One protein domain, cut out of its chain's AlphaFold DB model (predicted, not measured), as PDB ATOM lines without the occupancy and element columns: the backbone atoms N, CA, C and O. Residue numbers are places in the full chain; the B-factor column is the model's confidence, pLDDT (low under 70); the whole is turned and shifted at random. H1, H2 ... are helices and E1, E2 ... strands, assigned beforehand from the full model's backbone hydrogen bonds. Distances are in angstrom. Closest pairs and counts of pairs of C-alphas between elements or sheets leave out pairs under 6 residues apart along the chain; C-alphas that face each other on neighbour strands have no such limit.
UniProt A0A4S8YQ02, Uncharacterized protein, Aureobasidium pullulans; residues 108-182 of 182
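This is residues 108 to 182 of the 182 residues of an uncharacterized protein of Aureobasidium pullulans (UniProt A0A4S8YQ02). A short two-stranded antiparallel ribbon, E1 and E2, stands between two helical parts: a small arm of H1 and H2 at one end of the longest axis, and a larger, loosely joined group of H3, H4 and H5 toward the other. In the larger group H4 and H5 meet at a wide angle, while H3 is near H4 and close to H5 without clearly touching either. The printed part has 75 residues, with five named helices and two named strands in the order E1, H1, H2, E2, H3, H4, H5; the class is mostly helix. The whole is compact, with a radius of gyration of the C-alphas of 12.5 A and spans of 37 by 28 by 19 A.

E1, residues 109 to 112, and E2, residues 135 to 138, are antiparallel neighbours at 143 degrees. N 110 and O 137 are 2.9 A apart, and N 135 and O 112 are 3.1 A apart, both within hydrogen-bond range. H4, residues 156 to 166, comes nearest to E1 with the C-alphas of Ala 158 and Ile 112, 5.8 A apart. H4 touches H5, residues 168 to 177; their closest C-alphas, those of Val 163 and Thr 171, are 5.9 A apart. Their lines are only just about perpendicular, at 71 degrees. H3, residues 143 to 148, is near H4, with 5 pairs of C-alphas within 10 A. H3 is close to but not clearly touching H5, the closest C-alphas being those of Leu 146 and Trp 174, 7.8 A apart; they run the same way at a shallow tilt of 21 degrees. H1, residues 114 to 117, touches H2, residues 122 to 131, with the C-alphas of Val 116 and Phe 125 closest at 6.0 A. H2 is apart from H3, H4 and H5. Every O i to N i+4 pair is within hydrogen-bond range in H3, H4 and H5, and 5 of 6 are in H2; H1 is too short for such a pair.

E1 begins at C-alpha 109 (239.172, 213.080, 155.917) and is 10.3 A long; E2 is 10.1 A. H4 measures 15.5 A, H2 and H5 14.4 A each, H3 8.7 A and H1 5.2 A. H2 begins at C-alpha 122 (232.711, 191.762, 159.992), and H5 ends at C-alpha 177 (226.356, 210.410, 133.052).

The two C-alphas farthest apart, those of Phe 123 and Asp 169, are 37.4 A apart. The printed part has no cut and ends at residue 182, the chain's last. No link is long; H3 to H4 is short and the others are tight. The mean pLDDT of the printed part is 91.8, and no printed residue is under 70.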
ATOM      1  N   GLN A 108     239.770 217.244 157.125       82.62
ATOM      2  CA  GLN A 108     238.521 216.549 157.444       82.62
ATOM      3  C   GLN A 108     238.410 215.295 156.568       82.62
ATOM      4  O   GLN A 108     237.570 215.269 155.670       82.62
ATOM      5  N   PRO A 109     239.275 214.278 156.732       87.25
ATOM      6  CA  PRO A 109     239.172 213.080 155.917       87.25
ATOM      7  C   PRO A 109     237.898 212.315 156.278       87.25
ATOM      8  O   PRO A 109     237.558 212.175 157.454       87.25
ATOM      9  N   TRP A 110     237.217 211.808 155.262       91.56
ATOM     10  CA  TRP A 110     236.078 210.899 155.362       91.56
ATOM     11  C   TRP A 110     236.051 210.003 154.126       91.56
ATOM     12  O   TRP A 110     236.849 210.195 153.207       91.56
ATOM     13  N   SER A 111     235.190 208.992 154.107       92.56
ATOM     14  CA  SER A 111     235.167 208.020 153.021       92.56
ATOM     15  C   SER A 111     233.854 208.021 152.247       92.56
ATOM     16  O   SER A 111     232.782 208.047 152.843       92.56
ATOM     17  N   ILE A 112     233.939 207.914 150.921       93.31
ATOM     18  CA  ILE A 112     232.820 207.571 150.036       93.31
ATOM     19  C   ILE A 112     232.815 206.050 149.885       93.31
ATOM     20  O   ILE A 112     233.806 205.482 149.411       93.31
ATOM     21  N   CYS A 113     231.769 205.380 150.379       91.94
ATOM     22  CA  CYS A 113     231.853 203.939 150.615       91.94
ATOM     23  C   CYS A 113     230.507 203.225 150.807       91.94
ATOM     24  O   CYS A 113     230.332 202.497 151.782       91.94
ATOM     25  N   GLN A 114     229.570 203.363 149.869       94.12
ATOM     26  CA  GLN A 114     228.246 202.724 149.936       94.12
ATOM     27  C   GLN A 114     228.272 201.232 150.298       94.12
ATOM     28  O   GLN A 114     227.533 200.790 151.181       94.12
ATOM     29  N   GLN A 115     229.126 200.455 149.645       92.88
ATOM     30  CA  GLN A 115     229.199 199.005 149.780       92.88
ATOM     31  C   GLN A 115     229.727 198.630 151.166       92.88
ATOM     32  O   GLN A 115     229.112 197.831 151.866       92.88
ATOM     33  N   VAL A 116     230.827 199.260 151.588       92.56
ATOM     34  CA  VAL A 116     231.462 199.018 152.891       92.56
ATOM     35  C   VAL A 116     230.569 199.505 154.035       92.56
ATOM     36  O   VAL A 116     230.383 198.789 155.019       92.56
ATOM     37  N   TRP A 117     229.960 200.687 153.895       94.62
ATOM     38  CA  TRP A 117     229.053 201.281 154.880       94.62
ATOM     39  C   TRP A 117     227.790 200.443 155.110       94.62
ATOM     40  O   TRP A 117     227.270 200.405 156.223       94.62
ATOM     41  N   SER A 118     227.309 199.743 154.078       93.44
ATOM     42  CA  SER A 118     226.075 198.946 154.145       93.44
ATOM     43  C   SER A 118     226.252 197.552 154.754       93.44
ATOM     44  O   SER A 118     225.260 196.853 154.984       93.44
ATOM     45  N   THR A 119     227.492 197.123 155.005       94.69
ATOM     46  CA  THR A 119     227.776 195.794 155.566       94.69
ATOM     47  C   THR A 119     227.173 195.623 156.962       94.69
ATOM     48  O   THR A 119     227.091 196.565 157.746       94.69
ATOM     49  N   GLN A 120     226.716 194.405 157.270       93.44
ATOM     50  CA  GLN A 120     226.044 194.063 158.537       93.44
ATOM     51  C   GLN A 120     226.835 193.043 159.366       93.44
ATOM     52  O   GLN A 120     226.362 192.572 160.401       93.44
ATOM     53  N   SER A 121     228.029 192.670 158.906       94.06
ATOM     54  CA  SER A 121     228.909 191.740 159.597       94.06
ATOM     55  C   SER A 121     230.372 192.042 159.285       94.06
ATOM     56  O   SER A 121     230.706 192.557 158.216       94.06
ATOM     57  N   SER A 122     231.263 191.655 160.197       93.06
ATOM     58  CA  SER A 122     232.711 191.762 159.992       93.06
ATOM     59  C   SER A 122     233.214 190.889 158.834       93.06
ATOM     60  O   SER A 122     234.200 191.240 158.187       93.06
ATOM     61  N   PHE A 123     232.526 189.779 158.543       92.69
ATOM     62  CA  PHE A 123     232.839 188.896 157.419       92.69
ATOM     63  C   PHE A 123     232.548 189.561 156.065       92.69
ATOM     64  O   PHE A 123     233.407 189.570 155.178       92.69
ATOM     65  N   ASP A 124     231.363 190.162 155.922       94.38
ATOM     66  CA  ASP A 124     230.990 190.887 154.703       94.38
ATOM     67  C   ASP A 124     231.868 192.126 154.529       94.38
ATOM     68  O   ASP A 124     232.328 192.405 153.426       94.38
ATOM     69  N   PHE A 125     232.162 192.829 155.628       93.81
ATOM     70  CA  PHE A 125     233.068 193.974 155.636       93.81
ATOM     71  C   PHE A 125     234.438 193.631 155.057       93.81
ATOM     72  O   PHE A 125     234.899 194.330 154.161       93.81
ATOM     73  N   LEU A 126     235.070 192.549 155.524       92.44
ATOM     74  CA  LEU A 126     236.370 192.119 155.008       92.44
ATOM     75  C   LEU A 126     236.295 191.804 153.507       92.44
ATOM     76  O   LEU A 126     237.124 192.279 152.735       92.44
ATOM     77  N   SER A 127     235.265 191.061 153.099       91.75
ATOM     78  CA  SER A 127     235.072 190.655 151.703       91.75
ATOM     79  C   SER A 127     234.885 191.856 150.770       91.75
ATOM     80  O   SER A 127     235.464 191.894 149.686       91.75
ATOM     81  N   VAL A 128     234.090 192.846 151.189       93.19
ATOM     82  CA  VAL A 128     233.858 194.073 150.417       93.19
ATOM     83  C   VAL A 128     235.094 194.967 150.433       93.19
ATOM     84  O   VAL A 128     235.450 195.497 149.391       93.19
ATOM     85  N   TRP A 129     235.784 195.104 151.566       90.69
ATOM     86  CA  TRP A 129     236.986 195.936 151.669       90.69
ATOM     87  C   TRP A 129     238.090 195.498 150.701       90.69
ATOM     88  O   TRP A 129     238.771 196.338 150.118       90.69
ATOM     89  N   GLU A 130     238.275 194.190 150.518       89.50
ATOM     90  CA  GLU A 130     239.263 193.648 149.579       89.50
ATOM     91  C   GLU A 130     238.890 193.890 148.108       89.50
ATOM     92  O   GLU A 130     239.776 194.015 147.262       89.50
ATOM     93  N   GLN A 131     237.593 193.958 147.793       90.31
ATOM     94  CA  GLN A 131     237.090 194.099 146.422       90.31
ATOM     95  C   GLN A 131     236.872 195.559 146.006       90.31
ATOM     96  O   GLN A 131     237.158 195.923 144.866       90.31
ATOM     97  N   ASP A 132     236.349 196.376 146.918       87.56
ATOM     98  CA  ASP A 132     235.916 197.754 146.693       87.56
ATOM     99  C   ASP A 132     236.175 198.598 147.960       87.56
ATOM    100  O   ASP A 132     235.256 198.894 148.733       87.56
ATOM    101  N   PRO A 133     237.450 198.930 148.245       86.00
ATOM    102  CA  PRO A 133     237.813 199.668 149.447       86.00
ATOM    103  C   PRO A 133     237.252 201.102 149.428       86.00
ATOM    104  O   PRO A 133     237.107 201.702 148.360       86.00
ATOM    105  N   PRO A 134     237.003 201.708 150.604       88.94
ATOM    106  CA  PRO A 134     236.499 203.076 150.698       88.94
ATOM    107  C   PRO A 134     237.409 204.101 150.013       88.94
ATOM    108  O   PRO A 134     238.619 204.132 150.258       88.94
ATOM    109  N   VAL A 135     236.824 205.022 149.242       88.62
ATOM    110  CA  VAL A 135     237.567 206.154 148.673       88.62
ATOM    111  C   VAL A 135     237.666 207.248 149.726       88.62
ATOM    112  O   VAL A 135     236.657 207.830 150.116       88.62
ATOM    113  N   THR A 136     238.876 207.531 150.209       88.44
ATOM    114  CA  THR A 136     239.085 208.605 151.191       88.44
ATOM    115  C   THR A 136     239.177 209.949 150.487       88.44
ATOM    116  O   THR A 136     240.019 210.145 149.618       88.44
ATOM    117  N   VAL A 137     238.338 210.888 150.910       87.31
ATOM    118  CA  VAL A 137     238.300 212.269 150.430       87.31
ATOM    119  C   VAL A 137     238.584 213.212 151.593       87.31
ATOM    120  O   VAL A 137     238.243 212.929 152.742       87.31
ATOM    121  N   SER A 138     239.235 214.339 151.314       82.31
ATOM    122  CA  SER A 138     239.515 215.348 152.335       82.31
ATOM    123  C   SER A 138     238.524 216.496 152.229       82.31
ATOM    124  O   SER A 138     238.476 217.193 151.217       82.31
ATOM    125  N   CYS A 139     237.769 216.734 153.300       74.75
ATOM    126  CA  CYS A 139     236.841 217.851 153.420       74.75
ATOM    127  C   CYS A 139     235.818 217.870 152.266       74.75
ATOM    128  O   CYS A 139     234.993 216.961 152.163       74.75
ATOM    129  N   LEU A 140     235.883 218.891 151.412       75.00
ATOM    130  CA  LEU A 140     235.063 219.093 150.217       75.00
ATOM    131  C   LEU A 140     235.883 219.000 148.920       75.00
ATOM    132  O   LEU A 140     235.416 219.426 147.873       75.00
ATOM    133  N   LEU A 141     237.106 218.465 148.964       84.94
ATOM    134  CA  LEU A 141     237.939 218.271 147.774       84.94
ATOM    135  C   LEU A 141     237.446 217.044 146.997       84.94
ATOM    136  O   LEU A 141     238.026 215.963 147.079       84.94
ATOM    137  N   LEU A 142     236.320 217.209 146.304       90.12
ATOM    138  CA  LEU A 142     235.615 216.140 145.597       90.12
ATOM    139  C   LEU A 142     235.950 216.076 144.104       90.12
ATOM    140  O   LEU A 142     235.459 215.170 143.443       90.12
ATOM    141  N   ASP A 143     236.784 216.976 143.575       92.69
ATOM    142  CA  ASP A 143     237.114 217.052 142.142       92.69
ATOM    143  C   ASP A 143     237.609 215.715 141.572       92.69
ATOM    144  O   ASP A 143     237.061 215.205 140.597       92.69
ATOM    145  N   GLU A 144     238.577 215.080 142.239       91.44
ATOM    146  CA  GLU A 144     239.128 213.790 141.804       91.44
ATOM    147  C   GLU A 144     238.053 212.690 141.784       91.44
ATOM    148  O   GLU A 144     237.950 211.905 140.836       91.44
ATOM    149  N   PHE A 145     237.184 212.672 142.800       93.31
ATOM    150  CA  PHE A 145     236.059 211.743 142.842       93.31
ATOM    151  C   PHE A 145     235.014 212.061 141.763       93.31
ATOM    152  O   PHE A 145     234.446 211.152 141.159       93.31
ATOM    153  N   LEU A 146     234.758 213.334 141.470       94.50
ATOM    154  CA  LEU A 146     233.824 213.739 140.425       94.50
ATOM    155  C   LEU A 146     234.314 213.337 139.031       94.50
ATOM    156  O   LEU A 146     233.501 212.995 138.168       94.50
ATOM    157  N   GLU A 147     235.622 213.327 138.809       93.94
ATOM    158  CA  GLU A 147     236.221 212.890 137.552       93.94
ATOM    159  C   GLU A 147     236.220 211.365 137.412       93.94
ATOM    160  O   GLU A 147     235.795 210.845 136.381       93.94
ATOM    161  N   GLN A 148     236.634 210.638 138.453       92.75
ATOM    162  CA  GLN A 148     237.006 209.218 138.339       92.75
ATOM    163  C   GLN A 148     236.096 208.264 139.119       92.75
ATOM    164  O   GLN A 148     236.066 207.063 138.850       92.75
ATOM    165  N   GLY A 149     235.348 208.787 140.088       91.56
ATOM    166  CA  GLY A 149     234.509 208.013 140.991       91.56
ATOM    167  C   GLY A 149     233.353 207.328 140.276       91.56
ATOM    168  O   GLY A 149     232.938 207.723 139.183       91.56
ATOM    169  N   LYS A 150     232.807 206.295 140.911       92.88
ATOM    170  CA  LYS A 150     231.633 205.568 140.430       92.88
ATOM    171  C   LYS A 150     230.396 205.998 141.212       92.88
ATOM    172  O   LYS A 150     230.484 206.338 142.388       92.88
ATOM    173  N   ALA A 151     229.238 205.978 140.559       93.75
ATOM    174  CA  ALA A 151     227.988 206.390 141.193       93.75
ATOM    175  C   ALA A 151     227.447 205.364 142.204       93.75
ATOM    176  O   ALA A 151     226.718 205.744 143.113       93.75
ATOM    177  N   ASP A 152     227.806 204.087 142.067       93.12
ATOM    178  CA  ASP A 152     227.439 203.013 143.000       93.12
ATOM    179  C   ASP A 152     228.159 203.121 144.353       93.12
ATOM    180  O   ASP A 152     227.606 202.700 145.361       93.12
ATOM    181  N   ALA A 153     229.343 203.741 144.390       92.38
ATOM    182  CA  ALA A 153     230.092 204.016 145.616       92.38
ATOM    183  C   ALA A 153     229.468 205.123 146.486       92.38
ATOM    184  O   ALA A 153     229.845 205.280 147.651       92.38
ATOM    185  N   VAL A 154     228.535 205.912 145.939       94.94
ATOM    186  CA  VAL A 154     227.976 207.093 146.606       94.94
ATOM    187  C   VAL A 154     226.836 206.708 147.545       94.94
ATOM    188  O   VAL A 154     225.713 206.449 147.112       94.94
ATOM    189  N   ASP A 155     227.119 206.755 148.843       95.06
ATOM    190  CA  ASP A 155     226.108 206.640 149.895       95.06
ATOM    191  C   ASP A 155     225.333 207.941 150.150       95.06
ATOM    192  O   ASP A 155     225.644 208.996 149.594       95.06
ATOM    193  N   ASP A 156     224.307 207.876 151.003       95.00
ATOM    194  CA  ASP A 156     223.440 209.019 151.316       95.00
ATOM    195  C   ASP A 156     224.209 210.217 151.888       95.00
ATOM    196  O   ASP A 156     223.896 211.372 151.581       95.00
ATOM    197  N   PHE A 157     225.233 209.972 152.709       94.44
ATOM    198  CA  PHE A 157     226.063 211.047 153.241       94.44
ATOM    199  C   PHE A 157     226.890 211.672 152.117       94.44
ATOM    200  O   PHE A 157     226.845 212.888 151.925       94.44
ATOM    201  N   ALA A 158     227.573 210.844 151.323       94.19
ATOM    202  CA  ALA A 158     228.367 211.304 150.191       94.19
ATOM    203  C   ALA A 158     227.530 212.092 149.173       94.19
ATOM    204  O   ALA A 158     227.959 213.138 148.685       94.19
ATOM    205  N   ARG A 159     226.299 211.651 148.913       95.25
ATOM    206  CA  ARG A 159     225.342 212.343 148.047       95.25
ATOM    207  C   ARG A 159     225.009 213.741 148.558       95.25
ATOM    208  O   ARG A 159     225.023 214.686 147.773       95.25
ATOM    209  N   ASN A 160     224.742 213.895 149.855       93.12
ATOM    210  CA  ASN A 160     224.486 215.208 150.455       93.12
ATOM    211  C   ASN A 160     225.708 216.137 150.340       93.12
ATOM    212  O   ASN A 160     225.554 217.334 150.078       93.12
ATOM    213  N   MET A 161     226.917 215.586 150.478       92.31
ATOM    214  CA  MET A 161     228.160 216.337 150.283       92.31
ATOM    215  C   MET A 161     228.347 216.773 148.824       92.31
ATOM    216  O   MET A 161     228.695 217.927 148.587       92.31
ATOM    217  N   LEU A 162     228.035 215.914 147.845       94.19
ATOM    218  CA  LEU A 162     228.048 216.280 146.422       94.19
ATOM    219  C   LEU A 162     227.055 217.407 146.121       94.19
ATOM    220  O   LEU A 162     227.430 218.394 145.495       94.19
ATOM    221  N   VAL A 163     225.824 217.321 146.636       94.19
ATOM    222  CA  VAL A 163     224.815 218.382 146.455       94.19
ATOM    223  C   VAL A 163     225.280 219.703 147.067       94.19
ATOM    224  O   VAL A 163     225.059 220.759 146.482       94.19
ATOM    225  N   THR A 164     225.950 219.648 148.219       89.31
ATOM    226  CA  THR A 164     226.515 220.836 148.876       89.31
ATOM    227  C   THR A 164     227.683 221.425 148.076       89.31
ATOM    228  O   THR A 164     227.884 222.635 148.104       89.31
ATOM    229  N   TYR A 165     228.440 220.589 147.360       91.69
ATOM    230  CA  TYR A 165     229.648 220.992 146.643       91.69
ATOM    231  C   TYR A 165     229.390 221.491 145.212       91.69
ATOM    232  O   TYR A 165     229.854 222.570 144.857       91.69
ATOM    233  N   ILE A 166     228.642 220.736 144.399       94.44
ATOM    234  CA  ILE A 166     228.371 221.073 142.987       94.44
ATOM    235  C   ILE A 166     226.931 221.501 142.709       94.44
ATOM    236  O   ILE A 166     226.661 221.961 141.609       94.44
ATOM    237  N   GLY A 167     226.020 221.377 143.675       95.00
ATOM    238  CA  GLY A 167     224.600 221.661 143.471       95.00
ATOM    239  C   GLY A 167     223.772 220.423 143.125       95.00
ATOM    240  O   GLY A 167     224.279 219.347 142.789       95.00
ATOM    241  N   LEU A 168     222.450 220.552 143.272       96.44
ATOM    242  CA  LEU A 168     221.509 219.439 143.120       96.44
ATOM    243  C   LEU A 168     221.421 218.939 141.675       96.44
ATOM    244  O   LEU A 168     221.410 217.728 141.443       96.44
ATOM    245  N   ASP A 169     221.317 219.851 140.714       97.38
ATOM    246  CA  ASP A 169     221.076 219.486 139.319       97.38
ATOM    247  C   ASP A 169     222.347 218.939 138.663       97.38
ATOM    248  O   ASP A 169     222.290 217.934 137.952       97.38
ATOM    249  N   GLU A 170     223.501 219.499 139.008       97.12
ATOM    250  CA  GLU A 170     224.824 219.003 138.645       97.12
ATOM    251  C   GLU A 170     225.059 217.607 139.225       97.12
ATOM    252  O   GLU A 170     225.515 216.712 138.510       97.12
ATOM    253  N   THR A 171     224.669 217.371 140.484       97.19
ATOM    254  CA  THR A 171     224.738 216.032 141.087       97.19
ATOM    255  C   THR A 171     223.860 215.044 140.315       97.19
ATOM    256  O   THR A 171     224.328 213.974 139.928       97.19
ATOM    257  N   LYS A 172     222.602 215.388 140.007       96.62
ATOM    258  CA  LYS A 172     221.724 214.519 139.194       96.62
ATOM    259  C   LYS A 172     222.321 214.228 137.817       96.62
ATOM    260  O   LYS A 172     222.254 213.095 137.339       96.62
ATOM    261  N   GLN A 173     222.902 215.240 137.174       96.69
ATOM    262  CA  GLN A 173     223.567 215.083 135.887       96.69
ATOM    263  C   GLN A 173     224.774 214.143 135.993       96.69
ATOM    264  O   GLN A 173     224.935 213.275 135.134       96.69
ATOM    265  N   TRP A 174     225.573 214.262 137.053       97.00
ATOM    266  CA  TRP A 174     226.725 213.403 137.319       97.00
ATOM    267  C   TRP A 174     226.328 211.927 137.482       97.00
ATOM    268  O   TRP A 174     226.939 211.056 136.856       97.00
ATOM    269  N   PHE A 175     225.253 211.638 138.229       96.75
ATOM    270  CA  PHE A 175     224.693 210.281 138.354       96.75
ATOM    271  C   PHE A 175     224.215 209.740 137.000       96.75
ATOM    272  O   PHE A 175     224.562 208.621 136.613       96.75
ATOM    273  N   LYS A 176     223.489 210.566 136.233       95.81
ATOM    274  CA  LYS A 176     222.979 210.199 134.905       95.81
ATOM    275  C   LYS A 176     224.104 209.870 133.919       95.81
ATOM    276  O   LYS A 176     223.989 208.901 133.173       95.81
ATOM    277  N   GLN A 177     225.186 210.650 133.910       95.50
ATOM    278  CA  GLN A 177     226.356 210.410 133.052       95.50
ATOM    279  C   GLN A 177     227.050 209.075 133.359       95.50
ATOM    280  O   GLN A 177     227.672 208.492 132.476       95.50
ATOM    281  N   ARG A 178     226.896 208.568 134.585       94.56
ATOM    282  CA  ARG A 178     227.434 207.282 135.052       94.56
ATOM    283  C   ARG A 178     226.425 206.134 134.989       94.56
ATOM    284  O   ARG A 178     226.681 205.069 135.539       94.56
ATOM    285  N   GLY A 179     225.286 206.338 134.327       91.62
ATOM    286  CA  GLY A 179     224.265 205.305 134.148       91.62
ATOM    287  C   GLY A 179     223.543 204.899 135.436       91.62
ATOM    288  O   GLY A 179     222.919 203.843 135.458       91.62
ATOM    289  N   SER A 180     223.614 205.717 136.489       90.56
ATOM    290  CA  SER A 180     222.949 205.461 137.767       90.56
ATOM    291  C   SER A 180     221.727 206.360 137.950       90.56
ATOM    292  O   SER A 180     221.637 207.458 137.391       90.56
ATOM    293  N   THR A 181     220.767 205.886 138.740       83.81
ATOM    294  CA  THR A 181     219.636 206.693 139.198       83.81
ATOM    295  C   THR A 181     220.068 207.556 140.376       83.81
ATOM    296  O   THR A 181     220.761 207.065 141.266       83.81
ATOM    297  N   TYR A 182     219.644 208.822 140.371       77.69
ATOM    298  CA  TYR A 182     219.781 209.706 141.527       77.69
ATOM    299  C   TYR A 182     218.982 209.159 142.705       77.69
ATOM    300  O   TYR A 182     217.782 208.860 142.521       77.69
TER     301      TYR A 182